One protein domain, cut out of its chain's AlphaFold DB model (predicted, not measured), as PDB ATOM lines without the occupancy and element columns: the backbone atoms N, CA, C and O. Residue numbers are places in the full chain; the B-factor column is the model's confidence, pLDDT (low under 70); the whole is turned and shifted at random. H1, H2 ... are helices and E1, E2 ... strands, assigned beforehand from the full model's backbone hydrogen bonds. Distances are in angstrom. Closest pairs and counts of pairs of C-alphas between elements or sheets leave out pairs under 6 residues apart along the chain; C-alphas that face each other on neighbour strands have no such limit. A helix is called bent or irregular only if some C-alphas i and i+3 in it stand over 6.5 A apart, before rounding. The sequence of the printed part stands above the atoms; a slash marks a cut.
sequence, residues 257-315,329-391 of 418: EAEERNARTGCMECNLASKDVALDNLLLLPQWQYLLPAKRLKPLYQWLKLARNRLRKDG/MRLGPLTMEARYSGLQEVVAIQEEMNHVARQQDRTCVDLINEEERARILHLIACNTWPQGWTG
ATOM      1  N   GLU A 257       1.626 -25.790  21.825       53.34
ATOM      2  CA  GLU A 257       0.213 -25.470  21.587       53.34
ATOM      3  C   GLU A 257      -0.372 -24.491  22.625       53.34
ATOM      4  O   GLU A 257      -1.265 -23.692  22.309       53.34
ATOM      5  N   ALA A 258       0.097 -24.553  23.877       46.78
ATOM      6  CA  ALA A 258      -0.370 -23.685  24.959       46.78
ATOM      7  C   ALA A 258       0.119 -22.234  24.806       46.78
ATOM      8  O   ALA A 258      -0.651 -21.292  25.035       46.78
ATOM      9  N   GLU A 259       1.366 -22.050  24.379       51.88
ATOM     10  CA  GLU A 259       1.965 -20.734  24.136       51.88
ATOM     11  C   GLU A 259       1.391 -20.093  22.859       51.88
ATOM     12  O   GLU A 259       1.115 -18.887  22.811       51.88
ATOM     13  N   GLU A 260       1.036 -20.925  21.877       53.88
ATOM     14  CA  GLU A 260       0.426 -20.529  20.609       53.88
ATOM     15  C   GLU A 260      -0.897 -19.762  20.739       53.88
ATOM     16  O   GLU A 260      -1.197 -18.874  19.931       53.88
ATOM     17  N   ARG A 261      -1.714 -20.067  21.760       49.28
ATOM     18  CA  ARG A 261      -2.977 -19.337  21.988       49.28
ATOM     19  C   ARG A 261      -2.744 -17.847  22.223       49.28
ATOM     20  O   ARG A 261      -3.626 -17.052  21.895       49.28
ATOM     21  N   ASN A 262      -1.568 -17.476  22.727       48.81
ATOM     22  CA  ASN A 262      -1.254 -16.112  23.126       48.81
ATOM     23  C   ASN A 262      -0.362 -15.352  22.119       48.81
ATOM     24  O   ASN A 262      -0.350 -14.125  22.150       48.81
ATOM     25  N   ALA A 263       0.321 -16.042  21.196       56.03
ATOM     26  CA  ALA A 263       1.261 -15.462  20.216       56.03
ATOM     27  C   ALA A 263       0.653 -15.182  18.813       56.03
ATOM     28  O   ALA A 263       1.355 -14.898  17.846       56.03
ATOM     29  N   ARG A 264      -0.679 -15.250  18.672       60.50
ATOM     30  CA  ARG A 264      -1.400 -15.436  17.390       60.50
ATOM     31  C   ARG A 264      -1.222 -14.391  16.288       60.50
ATOM     32  O   ARG A 264      -1.568 -14.675  15.146       60.50
ATOM     33  N   THR A 265      -0.805 -13.166  16.589       62.91
ATOM     34  CA  THR A 265      -0.976 -12.062  15.631       62.91
ATOM     35  C   THR A 265       0.223 -11.821  14.726       62.91
ATOM     36  O   THR A 265       0.041 -11.141  13.719       62.91
ATOM     37  N   GLY A 266       1.416 -12.339  15.055       76.44
ATOM     38  CA  GLY A 266       2.663 -12.163  14.281       76.44
ATOM     39  C   GLY A 266       3.162 -10.712  14.151       76.44
ATOM     40  O   GLY A 266       4.313 -10.489  13.797       76.44
ATOM     41  N   CYS A 267       2.303  -9.735  14.455       87.69
ATOM     42  CA  CYS A 267       2.584  -8.311  14.430       87.69
ATOM     43  C   CYS A 267       3.085  -7.826  15.795       87.69
ATOM     44  O   CYS A 267       2.498  -8.185  16.818       87.69
ATOM     45  N   MET A 268       4.071  -6.936  15.777       90.31
ATOM     46  CA  MET A 268       4.644  -6.232  16.913       90.31
ATOM     47  C   MET A 268       3.599  -5.364  17.627       90.31
ATOM     48  O   MET A 268       2.979  -4.472  17.044       90.31
ATOM     49  N   GLU A 269       3.396  -5.651  18.909       92.19
ATOM     50  CA  GLU A 269       2.447  -5.000  19.812       92.19
ATOM     51  C   GLU A 269       1.036  -4.867  19.228       92.19
ATOM     52  O   GLU A 269       0.402  -3.806  19.249       92.19
ATOM     53  N   CYS A 270       0.513  -5.978  18.699       89.44
ATOM     54  CA  CYS A 270      -0.785  -5.989  18.040       89.44
ATOM     55  C   CYS A 270      -1.902  -5.377  18.904       89.44
ATOM     56  O   CYS A 270      -2.248  -5.845  19.992       89.44
ATOM     57  N   ASN A 271      -2.555  -4.371  18.326       86.81
ATOM     58  CA  ASN A 271      -3.652  -3.611  18.918       86.81
ATOM     59  C   ASN A 271      -4.911  -4.419  19.266       86.81
ATOM     60  O   ASN A 271      -5.775  -3.936  20.003       86.81
ATOM     61  N   LEU A 272      -5.052  -5.606  18.677       86.12
ATOM     62  CA  LEU A 272      -6.200  -6.493  18.867       86.12
ATOM     63  C   LEU A 272      -5.980  -7.497  20.006       86.12
ATOM     64  O   LEU A 272      -6.947  -8.081  20.494       86.12
ATOM     65  N   ALA A 273      -4.728  -7.687  20.426       84.62
ATOM     66  CA  ALA A 273      -4.357  -8.582  21.509       84.62
ATOM     67  C   ALA A 273      -4.233  -7.805  22.826       84.62
ATOM     68  O   ALA A 273      -3.671  -6.708  22.867       84.62
ATOM     69  N   SER A 274      -4.713  -8.380  23.930       81.69
ATOM     70  CA  SER A 274      -4.546  -7.789  25.268       81.69
ATOM     71  C   SER A 274      -3.071  -7.730  25.674       81.69
ATOM     72  O   SER A 274      -2.604  -6.708  26.172       81.69
ATOM     73  N   LYS A 275      -2.301  -8.770  25.348       83.44
ATOM     74  CA  LYS A 275      -0.862  -8.902  25.604       83.44
ATOM     75  C   LYS A 275      -0.159  -9.424  24.349       83.44
ATOM     76  O   LYS A 275      -0.762 -10.201  23.615       83.44
ATOM     77  N   ASP A 276       1.060  -8.960  24.091       86.31
ATOM     78  CA  ASP A 276       1.896  -9.485  23.007       86.31
ATOM     79  C   ASP A 276       2.909 -10.486  23.569       86.31
ATOM     80  O   ASP A 276       4.029 -10.129  23.936       86.31
ATOM     81  N   VAL A 277       2.467 -11.742  23.664       84.69
ATOM     82  CA  VAL A 277       3.292 -12.832  24.197       84.69
ATOM     83  C   VAL A 277       4.420 -13.211  23.240       84.69
ATOM     84  O   VAL A 277       5.480 -13.608  23.705       84.69
ATOM     85  N   ALA A 278       4.244 -13.024  21.928       84.56
ATOM     86  CA  ALA A 278       5.293 -13.319  20.956       84.56
ATOM     87  C   ALA A 278       6.496 -12.387  21.156       84.56
ATOM     88  O   ALA A 278       7.629 -12.848  21.278       84.56
ATOM     89  N   LEU A 279       6.253 -11.076  21.278       89.38
ATOM     90  CA  LEU A 279       7.328 -10.138  21.594       89.38
ATOM     91  C   LEU A 279       7.889 -10.368  23.006       89.38
ATOM     92  O   LEU A 279       9.095 -10.260  23.187       89.38
ATOM     93  N   ASP A 280       7.054 -10.690  24.002       89.06
ATOM     94  CA  ASP A 280       7.552 -11.006  25.354       89.06
ATOM     95  C   ASP A 280       8.530 -12.192  25.340       89.06
ATOM     96  O   ASP A 280       9.598 -12.097  25.937       89.06
ATOM     97  N   ASN A 281       8.192 -13.272  24.630       85.69
ATOM     98  CA  ASN A 281       9.040 -14.456  24.503       85.69
ATOM     99  C   ASN A 281      10.349 -14.137  23.776       85.69
ATOM    100  O   ASN A 281      11.417 -14.541  24.233       85.69
ATOM    101  N   LEU A 282      10.288 -13.353  22.695       87.31
ATOM    102  CA  LEU A 282      11.491 -12.905  21.995       87.31
ATOM    103  C   LEU A 282      12.423 -12.117  22.913       87.31
ATOM    104  O   LEU A 282      13.624 -12.353  22.902       87.31
ATOM    105  N   LEU A 283      11.897 -11.224  23.751       91.19
ATOM    106  CA  LEU A 283      12.716 -10.411  24.657       91.19
ATOM    107  C   LEU A 283      13.425 -11.223  25.754       91.19
ATOM    108  O   LEU A 283      14.357 -10.707  26.374       91.19
ATOM    109  N   LEU A 284      13.038 -12.483  25.984       89.56
ATOM    110  CA  LEU A 284      13.788 -13.401  26.851       89.56
ATOM    111  C   LEU A 284      15.114 -13.845  26.214       89.56
ATOM    112  O   LEU A 284      16.047 -14.216  26.926       89.56
ATOM    113  N   LEU A 285      15.213 -13.793  24.886       88.00
ATOM    114  CA  LEU A 285      16.389 -14.197  24.129       88.00
ATOM    115  C   LEU A 285      17.357 -13.006  23.974       88.00
ATOM    116  O   LEU A 285      16.964 -11.967  23.433       88.00
ATOM    117  N   PRO A 286      18.634 -13.119  24.400       90.62
ATOM    118  CA  PRO A 286      19.583 -12.001  24.394       90.62
ATOM    119  C   PRO A 286      19.734 -11.297  23.041       90.62
ATOM    120  O   PRO A 286      19.869 -10.077  22.990       90.62
ATOM    121  N   GLN A 287      19.663 -12.043  21.936       89.38
ATOM    122  CA  GLN A 287      19.795 -11.502  20.583       89.38
ATOM    123  C   GLN A 287      18.643 -10.581  20.156       89.38
ATOM    124  O   GLN A 287      18.816  -9.820  19.208       89.38
ATOM    125  N   TRP A 288      17.494 -10.632  20.837       92.00
ATOM    126  CA  TRP A 288      16.287  -9.868  20.499       92.00
ATOM    127  C   TRP A 288      15.956  -8.773  21.519       92.00
ATOM    128  O   TRP A 288      15.019  -8.008  21.304       92.00
ATOM    129  N   GLN A 289      16.736  -8.631  22.596       94.69
ATOM    130  CA  GLN A 289      16.505  -7.612  23.632       94.69
ATOM    131  C   GLN A 289      16.520  -6.175  23.094       94.69
ATOM    132  O   GLN A 289      15.871  -5.299  23.665       94.69
ATOM    133  N   TYR A 290      17.194  -5.928  21.967       95.81
ATOM    134  CA  TYR A 290      17.184  -4.624  21.299       95.81
ATOM    135  C   TYR A 290      15.788  -4.197  20.812       95.81
ATOM    136  O   TYR A 290      15.583  -3.015  20.557       95.81
ATOM    137  N   LEU A 291      14.822  -5.122  20.728       96.06
ATOM    138  CA  LEU A 291      13.422  -4.836  20.402       96.06
ATOM    139  C   LEU A 291      12.611  -4.314  21.596       96.06
ATOM    140  O   LEU A 291      11.438  -3.988  21.433       96.06
ATOM    141  N   LEU A 292      13.194  -4.213  22.797       96.88
ATOM    142  CA  LEU A 292      12.490  -3.757  24.000       96.88
ATOM    143  C   LEU A 292      11.746  -2.416  23.815       96.88
ATOM    144  O   LEU A 292      10.605  -2.329  24.282       96.88
ATOM    145  N   PRO A 293      12.290  -1.397  23.110       98.00
ATOM    146  CA  PRO A 293      11.570  -0.147  22.861       98.00
ATOM    147  C   PRO A 293      10.203  -0.336  22.187       98.00
ATOM    148  O   PRO A 293       9.291   0.446  22.457       98.00
ATOM    149  N   ALA A 294      10.008  -1.394  21.389       96.88
ATOM    150  CA  ALA A 294       8.726  -1.705  20.757       96.88
ATOM    151  C   ALA A 294       7.575  -1.871  21.758       96.88
ATOM    152  O   ALA A 294       6.430  -1.576  21.419       96.88
ATOM    153  N   LYS A 295       7.858  -2.251  23.014       96.56
ATOM    154  CA  LYS A 295       6.853  -2.348  24.088       96.56
ATOM    155  C   LYS A 295       6.116  -1.028  24.339       96.56
ATOM    156  O   LYS A 295       5.009  -1.049  24.874       96.56
ATOM    157  N   ARG A 296       6.679   0.115  23.924       97.62
ATOM    158  CA  ARG A 296       6.037   1.439  24.008       97.62
ATOM    159  C   ARG A 296       4.929   1.661  22.975       97.62
ATOM    160  O   ARG A 296       4.059   2.504  23.201       97.62
ATOM    161  N   LEU A 297       4.868   0.860  21.905       96.94
ATOM    162  CA  LEU A 297       3.810   0.955  20.893       96.94
ATOM    163  C   LEU A 297       2.418   0.720  21.493       96.94
ATOM    164  O   LEU A 297       1.483   1.462  21.200       96.94
ATOM    165  N   LYS A 298       2.254  -0.269  22.380       94.25
ATOM    166  CA  LYS A 298       0.939  -0.565  22.966       94.25
ATOM    167  C   LYS A 298       0.421   0.538  23.901       94.25
ATOM    168  O   LYS A 298      -0.729   0.948  23.704       94.25
ATOM    169  N   PRO A 299       1.204   1.064  24.863       96.69
ATOM    170  CA  PRO A 299       0.841   2.270  25.608       96.69
ATOM    171  C   PRO A 299       0.521   3.461  24.699       96.69
ATOM    172  O   PRO A 299      -0.483   4.138  24.924       96.69
ATOM    173  N   LEU A 300       1.297   3.677  23.630       97.75
ATOM    174  CA  LEU A 300       1.005   4.716  22.644       97.75
ATOM    175  C   LEU A 300      -0.372   4.503  22.002       97.75
ATOM    176  O   LEU A 300      -1.187   5.424  21.951       97.75
ATOM    177  N   TYR A 301      -0.696   3.287  21.562       96.25
ATOM    178  CA  TYR A 301      -2.005   3.003  20.978       96.25
ATOM    179  C   TYR A 301      -3.160   3.194  21.966       96.25
ATOM    180  O   TYR A 301      -4.246   3.621  21.567       96.25
ATOM    181  N   GLN A 302      -2.953   2.875  23.245       95.50
ATOM    182  CA  GLN A 302      -3.931   3.139  24.302       95.50
ATOM    183  C   GLN A 302      -4.127   4.643  24.499       95.50
ATOM    184  O   GLN A 302      -5.266   5.108  24.545       95.50
ATOM    185  N   TRP A 303      -3.034   5.407  24.523       97.69
ATOM    186  CA  TRP A 303      -3.062   6.863  24.601       97.69
ATOM    187  C   TRP A 303      -3.809   7.474  23.408       97.69
ATOM    188  O   TRP A 303      -4.731   8.260  23.608       97.69
ATOM    189  N   LEU A 304      -3.526   7.046  22.175       97.56
ATOM    190  CA  LEU A 304      -4.209   7.510  20.956       97.56
ATOM    191  C   LEU A 304      -5.726   7.237  20.960       97.56
ATOM    192  O   LEU A 304      -6.490   7.916  20.275       97.56
ATOM    193  N   LYS A 305      -6.192   6.243  21.726       95.44
ATOM    194  CA  LYS A 305      -7.622   5.909  21.849       95.44
ATOM    195  C   LYS A 305      -8.372   6.812  22.837       95.44
ATOM    196  O   LYS A 305      -9.606   6.798  22.811       95.44
ATOM    197  N   LEU A 306      -7.669   7.583  23.673       96.56
ATOM    198  CA  LEU A 306      -8.272   8.500  24.645       96.56
ATOM    199  C   LEU A 306      -9.055   9.621  23.954       96.56
ATOM    200  O   LEU A 306      -8.676  10.101  22.888       96.56
ATOM    201  N   ALA A 307     -10.131  10.073  24.598       96.44
ATOM    202  CA  ALA A 307     -11.033  11.077  24.040       96.44
ATOM    203  C   ALA A 307     -10.333  12.419  23.746       96.44
ATOM    204  O   ALA A 307     -10.591  13.005  22.702       96.44
ATOM    205  N   ARG A 308      -9.379  12.837  24.590       96.81
ATOM    206  CA  ARG A 308      -8.560  14.050  24.389       96.81
ATOM    207  C   ARG A 308      -7.744  14.061  23.094       96.81
ATOM    208  O   ARG A 308      -7.451  15.114  22.546       96.81
ATOM    209  N   ASN A 309      -7.410  12.870  22.595       98.12
ATOM    210  CA  ASN A 309      -6.596  12.674  21.398       98.12
ATOM    211  C   ASN A 309      -7.446  12.440  20.148       98.12
ATOM    212  O   ASN A 309      -6.907  12.146  19.083       98.12
ATOM    213  N   ARG A 310      -8.775  12.528  20.266       97.69
ATOM    214  CA  ARG A 310      -9.717  12.245  19.186       97.69
ATOM    215  C   ARG A 310     -10.717  13.376  19.033       97.69
ATOM    216  O   ARG A 310     -11.120  13.993  20.009       97.69
ATOM    217  N   LEU A 311     -11.170  13.596  17.810       97.31
ATOM    218  CA  LEU A 311     -12.310  14.464  17.548       97.31
ATOM    219  C   LEU A 311     -13.623  13.742  17.851       97.31
ATOM    220  O   LEU A 311     -13.687  12.510  17.874       97.31
ATOM    221  N   ARG A 312     -14.690  14.502  18.064       95.62
ATOM    222  CA  ARG A 312     -16.035  13.995  18.328       95.62
ATOM    223  C   ARG A 312     -17.063  14.834  17.592       95.62
ATOM    224  O   ARG A 312     -16.971  16.057  17.573       95.62
ATOM    225  N   LYS A 313     -18.065  14.165  17.027       94.00
ATOM    226  CA  LYS A 313     -19.236  14.847  16.475       94.00
ATOM    227  C   LYS A 313     -20.056  15.520  17.573       94.00
ATOM    228  O   LYS A 313     -20.030  15.112  18.731       94.00
ATOM    229  N   ASP A 314     -20.770  16.563  17.189       89.94
ATOM    230  CA  ASP A 314     -21.568  17.417  18.071       89.94
ATOM    231  C   ASP A 314     -22.998  16.902  18.298       89.94
ATOM    232  O   ASP A 314     -23.754  17.499  19.054       89.94
ATOM    233  N   GLY A 315     -23.377  15.786  17.666       88.06
ATOM    234  CA  GLY A 315     -24.734  15.248  17.736       88.06
ATOM    235  C   GLY A 315     -25.656  15.709  16.606       88.06
ATOM    236  O   GLY A 315     -26.828  15.332  16.580       88.06
ATOM    237  N   MET A 329     -22.759  11.460  18.609       91.44
ATOM    238  CA  MET A 329     -21.543  12.020  19.202       91.44
ATOM    239  C   MET A 329     -20.380  11.029  19.167       91.44
ATOM    240  O   MET A 329     -19.582  10.929  20.101       91.44
ATOM    241  N   ARG A 330     -20.278  10.247  18.086       91.69
ATOM    242  CA  ARG A 330     -19.196   9.267  17.937       91.69
ATOM    243  C   ARG A 330     -17.823   9.942  17.992       91.69
ATOM    244  O   ARG A 330     -17.598  10.986  17.375       91.69
ATOM    245  N   LEU A 331     -16.879   9.286  18.667       94.44
ATOM    246  CA  LEU A 331     -15.463   9.625  18.560       94.44
ATOM    247  C   LEU A 331     -14.939   9.255  17.167       94.44
ATOM    248  O   LEU A 331     -15.201   8.153  16.670       94.44
ATOM    249  N   GLY A 332     -14.129  10.134  16.590       94.56
ATOM    250  CA  GLY A 332     -13.623  10.097  15.223       94.56
ATOM    251  C   GLY A 332     -12.094  10.127  15.112       94.56
ATOM    252  O   GLY A 332     -11.420   9.426  15.863       94.56
ATOM    253  N   PRO A 333     -11.516  10.834  14.138       97.75
ATOM    254  CA  PRO A 333     -10.086  10.793  13.872       97.75
ATOM    255  C   PRO A 333      -9.246  11.343  15.024       97.75
ATOM    256  O   PRO A 333      -9.750  12.027  15.915       97.75
ATOM    257  N   LEU A 334      -7.953  11.040  14.979       98.44
ATOM    258  CA  LEU A 334      -6.926  11.607  15.840       98.44
ATOM    259  C   LEU A 334      -6.775  13.110  15.585       98.44
ATOM    260  O   LEU A 334      -6.806  13.548  14.428       98.44
ATOM    261  N   THR A 335      -6.566  13.879  16.655       98.31
ATOM    262  CA  THR A 335      -6.194  15.302  16.570       98.31
ATOM    263  C   THR A 335      -4.833  15.459  15.884       98.31
ATOM    264  O   THR A 335      -4.031  14.524  15.873       98.31
ATOM    265  N   MET A 336      -4.539  16.634  15.311       97.62
ATOM    266  CA  MET A 336      -3.230  16.869  14.675       97.62
ATOM    267  C   MET A 336      -2.072  16.753  15.665       97.62
ATOM    268  O   MET A 336      -1.050  16.155  15.343       97.62
ATOM    269  N   GLU A 337      -2.266  17.237  16.892       97.56
ATOM    270  CA  GLU A 337      -1.306  17.065  17.981       97.56
ATOM    271  C   GLU A 337      -1.036  15.580  18.257       97.56
ATOM    272  O   GLU A 337       0.114  15.150  18.257       97.56
ATOM    273  N   ALA A 338      -2.084  14.760  18.394       98.38
ATOM    274  CA  ALA A 338      -1.923  13.329  18.637       98.38
ATOM    275  C   ALA A 338      -1.225  12.602  17.479       98.38
ATOM    276  O   ALA A 338      -0.464  11.664  17.717       98.38
ATOM    277  N   ARG A 339      -1.456  13.033  16.231       98.62
ATOM    278  CA  ARG A 339      -0.765  12.496  15.049       98.62
ATOM    279  C   ARG A 339       0.726  12.831  15.065       98.62
ATOM    280  O   ARG A 339       1.531  11.929  14.860       98.62
ATOM    281  N   TYR A 340       1.094  14.087  15.335       98.31
ATOM    282  CA  TYR A 340       2.497  14.506  15.428       98.31
ATOM    283  C   TYR A 340       3.230  13.799  16.569       98.31
ATOM    284  O   TYR A 340       4.279  13.202  16.332       98.31
ATOM    285  N   SER A 341       2.656  13.802  17.774       98.31
ATOM    286  CA  SER A 341       3.252  13.140  18.939       98.31
ATOM    287  C   SER A 341       3.377  11.631  18.727       98.31
ATOM    288  O   SER A 341       4.397  11.038  19.067       98.31
ATOM    289  N   GLY A 342       2.371  11.002  18.107       98.50
ATOM    290  CA  GLY A 342       2.422   9.584  17.760       98.50
ATOM    291  C   GLY A 342       3.499   9.256  16.726       98.50
ATOM    292  O   GLY A 342       4.227   8.283  16.907       98.50
ATOM    293  N   LEU A 343       3.647  10.078  15.680       98.69
ATOM    294  CA  LEU A 343       4.723   9.931  14.698       98.69
ATOM    295  C   LEU A 343       6.102  10.042  15.361       98.69
ATOM    296  O   LEU A 343       6.964   9.207  15.100       98.69
ATOM    297  N   GLN A 344       6.307  11.054  16.207       98.56
ATOM    298  CA  GLN A 344       7.574  11.259  16.913       98.56
ATOM    299  C   GLN A 344       7.927  10.064  17.801       98.56
ATOM    300  O   GLN A 344       9.059   9.592  17.747       98.56
ATOM    301  N   GLU A 345       6.960   9.535  18.554       98.62
ATOM    302  CA  GLU A 345       7.187   8.378  19.422       98.62
ATOM    303  C   GLU A 345       7.548   7.120  18.619       98.62
ATOM    304  O   GLU A 345       8.484   6.414  18.980       98.62
ATOM    305  N   VAL A 346       6.866   6.840  17.499       98.44
ATOM    306  CA  VAL A 346       7.187   5.665  16.664       98.44
ATOM    307  C   VAL A 346       8.564   5.793  16.013       98.44
ATOM    308  O   VAL A 346       9.312   4.814  15.982       98.44
ATOM    309  N   VAL A 347       8.926   6.986  15.535       98.50
ATOM    310  CA  VAL A 347      10.267   7.246  14.988       98.50
ATOM    311  C   VAL A 347      11.333   7.068  16.072       98.50
ATOM    312  O   VAL A 347      12.314   6.375  15.824       98.50
ATOM    313  N   ALA A 348      11.115   7.589  17.283       98.56
ATOM    314  CA  ALA A 348      12.040   7.414  18.403       98.56
ATOM    315  C   ALA A 348      12.208   5.933  18.790       98.56
ATOM    316  O   ALA A 348      13.331   5.458  18.945       98.56
ATOM    317  N   ILE A 349      11.106   5.178  18.870       98.50
ATOM    318  CA  ILE A 349      11.125   3.725  19.102       98.50
ATOM    319  C   ILE A 349      11.981   3.022  18.040       98.50
ATOM    320  O   ILE A 349      12.856   2.227  18.381       98.50
ATOM    321  N   GLN A 350      11.754   3.318  16.757       98.00
ATOM    322  CA  GLN A 350      12.518   2.740  15.649       98.00
ATOM    323  C   GLN A 350      14.004   3.110  15.711       98.00
ATOM    324  O   GLN A 350      14.859   2.246  15.522       98.00
ATOM    325  N   GLU A 351      14.329   4.376  15.967       98.19
ATOM    326  CA  GLU A 351      15.707   4.863  16.049       98.19
ATOM    327  C   GLU A 351      16.473   4.224  17.208       98.19
ATOM    328  O   GLU A 351      17.607   3.789  17.003       98.19
ATOM    329  N   GLU A 352      15.858   4.089  18.385       98.25
ATOM    330  CA  GLU A 352      16.452   3.402  19.538       98.25
ATOM    331  C   GLU A 352      16.741   1.927  19.237       98.25
ATOM    332  O   GLU A 352      17.863   1.464  19.465       98.25
ATOM    333  N   MET A 353      15.772   1.199  18.664       97.94
ATOM    334  CA  MET A 353      15.980  -0.195  18.249       97.94
ATOM    335  C   MET A 353      17.109  -0.297  17.220       97.94
ATOM    336  O   MET A 353      18.011  -1.122  17.360       97.94
ATOM    337  N   ASN A 354      17.105   0.573  16.206       97.56
ATOM    338  CA  ASN A 354      18.071   0.533  15.110       97.56
ATOM    339  C   ASN A 354      19.468   1.014  15.507       97.56
ATOM    340  O   ASN A 354      20.454   0.617  14.890       97.56
ATOM    341  N   HIS A 355      19.584   1.869  16.520       97.94
ATOM    342  CA  HIS A 355      20.872   2.256  17.082       97.94
ATOM    343  C   HIS A 355      21.585   1.039  17.678       97.94
ATOM    344  O   HIS A 355      22.719   0.742  17.302       97.94
ATOM    345  N   VAL A 356      20.884   0.294  18.537       97.25
ATOM    346  CA  VAL A 356      21.409  -0.932  19.149       97.25
ATOM    347  C   VAL A 356      21.615  -2.018  18.093       97.25
ATOM    348  O   VAL A 356      22.655  -2.675  18.096       97.25
ATOM    349  N   ALA A 357      20.681  -2.167  17.146       96.00
ATOM    350  CA  ALA A 357      20.794  -3.162  16.084       96.00
ATOM    351  C   ALA A 357      22.080  -2.982  15.263       96.00
ATOM    352  O   ALA A 357      22.827  -3.938  15.087       96.00
ATOM    353  N   ARG A 358      22.406  -1.751  14.846       96.81
ATOM    354  CA  ARG A 358      23.648  -1.464  14.104       96.81
ATOM    355  C   ARG A 358      24.911  -1.723  14.924       96.81
ATOM    356  O   ARG A 358      25.903  -2.180  14.370       96.81
ATOM    357  N   GLN A 359      24.891  -1.446  16.227       96.44
ATOM    358  CA  GLN A 359      26.033  -1.724  17.110       96.44
ATOM    359  C   GLN A 359      26.282  -3.222  17.306       96.44
ATOM    360  O   GLN A 359      27.415  -3.629  17.549       96.44
ATOM    361  N   GLN A 360      25.226  -4.029  17.226       94.81
ATOM    362  CA  GLN A 360      25.259  -5.467  17.477       94.81
ATOM    363  C   GLN A 360      25.197  -6.313  16.196       94.81
ATOM    364  O   GLN A 360      24.999  -7.523  16.298       94.81
ATOM    365  N   ASP A 361      25.325  -5.692  15.018       92.69
ATOM    366  CA  ASP A 361      25.172  -6.336  13.704       92.69
ATOM    367  C   ASP A 361      23.865  -7.150  13.584       92.69
ATOM    368  O   ASP A 361      23.831  -8.327  13.221       92.69
ATOM    369  N   ARG A 362      22.753  -6.525  13.985       90.12
ATOM    370  CA  ARG A 362      21.394  -7.080  13.914       90.12
ATOM    371  C   ARG A 362      20.575  -6.392  12.831       90.12
ATOM    372  O   ARG A 362      20.831  -5.252  12.442       90.12
ATOM    373  N   THR A 363      19.519  -7.075  12.403       87.06
ATOM    374  CA  THR A 363      18.526  -6.541  11.470       87.06
ATOM    375  C   THR A 363      17.879  -5.275  12.029       87.06
ATOM    376  O   THR A 363      17.341  -5.275  13.134       87.06
ATOM    377  N   CYS A 364      17.912  -4.195  11.252       92.81
ATOM    378  CA  CYS A 364      17.164  -2.985  11.574       92.81
ATOM    379  C   CYS A 364      15.660  -3.204  11.344       92.81
ATOM    380  O   CYS A 364      15.252  -3.897  10.415       92.81
ATOM    381  N   VAL A 365      14.842  -2.576  12.179       92.81
ATOM    382  CA  VAL A 365      13.385  -2.531  12.068       92.81
ATOM    383  C   VAL A 365      12.978  -1.325  11.225       92.81
ATOM    384  O   VAL A 365      13.527  -0.235  11.391       92.81
ATOM    385  N   ASP A 366      11.992  -1.503  10.351       92.69
ATOM    386  CA  ASP A 366      11.495  -0.451   9.462       92.69
ATOM    387  C   ASP A 366       9.966  -0.303   9.600       92.69
ATOM    388  O   ASP A 366       9.189  -0.694   8.729       92.69
ATOM    389  N   LEU A 367       9.530   0.236  10.743       95.12
ATOM    390  CA  LEU A 367       8.134   0.568  11.050       95.12
ATOM    391  C   LEU A 367       7.613   1.728  10.187       95.12
ATOM    392  O   LEU A 367       6.469   1.691   9.744       95.12
ATOM    393  N   ILE A 368       8.433   2.764   9.987       96.94
ATOM    394  CA  ILE A 368       8.144   3.927   9.137       96.94
ATOM    395  C   ILE A 368       9.412   4.258   8.350       96.94
ATOM    396  O   ILE A 368      10.387   4.752   8.931       96.94
ATOM    397  N   ASN A 369       9.386   4.046   7.034       96.25
ATOM    398  CA  ASN A 369      10.485   4.471   6.172       96.25
ATOM    399  C   ASN A 369      10.409   5.972   5.831       96.25
ATOM    400  O   ASN A 369       9.488   6.698   6.213       96.25
ATOM    401  N   GLU A 370      11.397   6.449   5.076       97.00
ATOM    402  CA  GLU A 370      11.480   7.851   4.663       97.00
ATOM    403  C   GLU A 370      10.274   8.304   3.822       97.00
ATOM    404  O   GLU A 370       9.734   9.386   4.059       97.00
ATOM    405  N   GLU A 371       9.805   7.461   2.897       98.00
ATOM    406  CA  GLU A 371       8.647   7.737   2.039       98.00
ATOM    407  C   GLU A 371       7.356   7.886   2.861       98.00
ATOM    408  O   GLU A 371       6.614   8.859   2.705       98.00
ATOM    409  N   GLU A 372       7.102   6.961   3.787       98.38
ATOM    410  CA  GLU A 372       5.952   6.985   4.690       98.38
ATOM    411  C   GLU A 372       6.004   8.198   5.613       98.38
ATOM    412  O   GLU A 372       5.000   8.893   5.779       98.38
ATOM    413  N   ARG A 373       7.179   8.507   6.173       98.44
ATOM    414  CA  ARG A 373       7.371   9.688   7.020       98.44
ATOM    415  C   ARG A 373       7.097  10.973   6.246       98.44
ATOM    416  O   ARG A 373       6.359  11.829   6.737       98.44
ATOM    417  N   ALA A 374       7.654  11.110   5.044       98.56
ATOM    418  CA  ALA A 374       7.415  12.262   4.181       98.56
ATOM    419  C   ALA A 374       5.926  12.391   3.837       98.56
ATOM    420  O   ALA A 374       5.359  13.484   3.919       98.56
ATOM    421  N   ARG A 375       5.262  11.269   3.532       98.62
ATOM    422  CA  ARG A 375       3.834  11.259   3.226       98.62
ATOM    423  C   ARG A 375       2.972  11.647   4.422       98.62
ATOM    424  O   ARG A 375       2.057  12.451   4.256       98.62
ATOM    425  N   ILE A 376       3.267  11.134   5.615       98.69
ATOM    426  CA  ILE A 376       2.575  11.514   6.854       98.69
ATOM    427  C   ILE A 376       2.691  13.022   7.077       98.69
ATOM    428  O   ILE A 376       1.675  13.695   7.250       98.69
ATOM    429  N   LEU A 377       3.911  13.560   7.029       98.56
ATOM    430  CA  LEU A 377       4.161  14.987   7.244       98.56
ATOM    431  C   LEU A 377       3.452  15.853   6.199       98.56
ATOM    432  O   LEU A 377       2.868  16.874   6.553       98.56
ATOM    433  N   HIS A 378       3.439  15.424   4.936       98.62
ATOM    434  CA  HIS A 378       2.689  16.094   3.877       98.62
ATOM    435  C   HIS A 378       1.177  16.102   4.155       98.62
ATOM    436  O   HIS A 378       0.545  17.150   4.071       98.62
ATOM    437  N   LEU A 379       0.587  14.957   4.513       98.38
ATOM    438  CA  LEU A 379      -0.848  14.858   4.805       98.38
ATOM    439  C   LEU A 379      -1.257  15.728   5.999       98.38
ATOM    440  O   LEU A 379      -2.324  16.350   5.962       98.38
ATOM    441  N   ILE A 380      -0.402  15.804   7.023       97.31
ATOM    442  CA  ILE A 380      -0.609  16.685   8.172       97.31
ATOM    443  C   ILE A 380      -0.502  18.160   7.758       97.31
ATOM    444  O   ILE A 380      -1.394  18.941   8.085       97.31
ATOM    445  N   ALA A 381       0.528  18.540   6.993       97.62
ATOM    446  CA  ALA A 381       0.703  19.910   6.500       97.62
ATOM    447  C   ALA A 381      -0.474  20.372   5.620       97.62
ATOM    448  O   ALA A 381      -0.905  21.518   5.709       97.62
ATOM    449  N   CYS A 382      -1.044  19.464   4.826       97.75
ATOM    450  CA  CYS A 382      -2.241  19.700   4.014       97.75
ATOM    451  C   CYS A 382      -3.555  19.688   4.821       97.75
ATOM    452  O   CYS A 382      -4.628  19.772   4.230       97.75
ATOM    453  N   ASN A 383      -3.496  19.551   6.149       96.44
ATOM    454  CA  ASN A 383      -4.653  19.434   7.035       96.44
ATOM    455  C   ASN A 383      -5.655  18.348   6.583       96.44
ATOM    456  O   ASN A 383      -6.859  18.581   6.499       96.44
ATOM    457  N   THR A 384      -5.157  17.154   6.247       97.00
ATOM    458  CA  THR A 384      -5.990  16.073   5.696       97.00
ATOM    459  C   THR A 384      -6.795  15.351   6.781       97.00
ATOM    460  O   THR A 384      -6.253  14.922   7.806       97.00
ATOM    461  N   TRP A 385      -8.083  15.118   6.519       96.62
ATOM    462  CA  TRP A 385      -9.001  14.403   7.412       96.62
ATOM    463  C   TRP A 385      -9.723  13.255   6.694       96.62
ATOM    464  O   TRP A 385      -9.874  13.302   5.469       96.62
ATOM    465  N   PRO A 386     -10.193  12.219   7.419       94.38
ATOM    466  CA  PRO A 386     -11.051  11.199   6.829       94.38
ATOM    467  C   PRO A 386     -12.367  11.805   6.348       94.38
ATOM    468  O   PRO A 386     -12.817  12.833   6.854       94.38
ATOM    469  N   GLN A 387     -13.024  11.124   5.412       89.81
ATOM    470  CA  GLN A 387     -14.294  11.582   4.859       89.81
ATOM    471  C   GLN A 387     -15.319  11.890   5.963       89.81
ATOM    472  O   GLN A 387     -15.534  11.100   6.887       89.81
ATOM    473  N   GLY A 388     -15.955  13.057   5.849       89.00
ATOM    474  CA  GLY A 388     -16.931  13.541   6.822       89.00
ATOM    475  C   GLY A 388     -16.322  14.213   8.053       89.00
ATOM    476  O   GLY A 388     -17.064  14.453   9.002       89.00
ATOM    477  N   TRP A 389     -15.021  14.518   8.059       94.06
ATOM    478  CA  TRP A 389     -14.348  15.284   9.112       94.06
ATOM    479  C   TRP A 389     -13.628  16.498   8.532       94.06
ATOM    480  O   TRP A 389     -13.146  16.449   7.403       94.06
ATOM    481  N   THR A 390     -13.562  17.581   9.304       92.62
ATOM    482  CA  THR A 390     -12.970  18.855   8.849       92.62
ATOM    483  C   THR A 390     -11.815  19.333   9.722       92.62
ATOM    484  O   THR A 390     -11.042  20.187   9.295       92.62
ATOM    485  N   GLY A 391     -11.700  18.803  10.942       92.50
ATOM    486  CA  GLY A 391     -10.765  19.291  11.952       92.50
ATOM    487  C   GLY A 391     -11.354  20.376  12.853       92.50
ATOM    488  O   GLY A 391     -10.770  20.669  13.889       92.50
TER     489      GLY A 391
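Overview. This is residues 257 to 315 and 329 to 391 of the 418 residues of the protein "Phosphoadenosine phosphosulfate reductase family protein" of Ktedonobacteraceae bacterium (UniProt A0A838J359). A small two-stranded sheet, E1 and E2, lies at one end of a pair of long helices, H3 and H4, which run side by side in opposite directions. H5 runs back more loosely along H4, while the short helix H2 makes a corner with H3 at the end far from the sheet, and H1 lies farther out beyond H2. The printed part has 122 residues, with five named helices and two named strands in the order H1, H2, H3, E1, E2, H4, H5; the sheet is antiparallel and the class is mostly helix. The whole is loose, with a radius of gyration of the C-alphas of 17.0 A and spans of 50 by 34 by 19 A.

Along the chain. E1 is residues 310 to 312 and E2 is residues 331 to 334. H4, residues 336 to 359, is the longest helix at 34.8 A, from C-alpha 336 at (-3.230, 16.869, 14.675) to C-alpha 359 at (26.033, -1.724, 17.110). H3 is residues 286 to 304, 31.0 A long, with a kink of 30 degrees near residue 293; it is irregular, with C-alphas 287 and 290 7.4 A apart. H5 is residues 370 to 381, 16.3 A long, and ends with C-alpha 381 at (0.703, 19.910, 6.500). H2 is residues 277 to 283, 9.7 A long, and H1 is residues 257 to 260, beginning with C-alpha 257 at (0.213, -25.470, 21.587).

Arrangement. E1 and E2 are antiparallel neighbours, with N 311 and O 333 2.8 A apart and N 332 and O 311 2.7 A apart, both within hydrogen-bond range. The closest C-alphas of H3 and E2 are those of Leu 304 and Leu 334, 7.1 A apart. H3 and H4 touch, closest at the C-alphas of Pro 293 and Ile 349, 5.4 A apart; they run opposite ways at a shallow tilt of 2 degrees. H4 and H5 are close but not clearly touching, with the C-alphas of Met 336 and Ile 380 closest at 7.0 A; they run opposite ways at a shallow tilt of 16 degrees. H3 and H5 are apart. H2 and H3 touch only at the corner, through residues 288 to 292 of H3 alone, with the C-alphas of Leu 283 and Gln 289 closest at 4.8 A. H1 and H2 are near each other. Every O i to N i+4 pair is within hydrogen-bond range in H2, H4 and H5; in H3 5 of 15 are, beside 11 of 16 O i to N i+3 pairs, and H1 is too short for an i+4 pair.

Size, cuts and confidence. The two C-alphas farthest apart are those of Gly 315 and Asp 361, 54.5 A. Residues 316 to 328 are not printed, and C-alphas 315 and 329 are 4.8 A apart across the cut. The link from H1 to H2, residues 261 to 276, is long. The mean pLDDT of the printed part is 91.4, with residues 257 to 265 under 70.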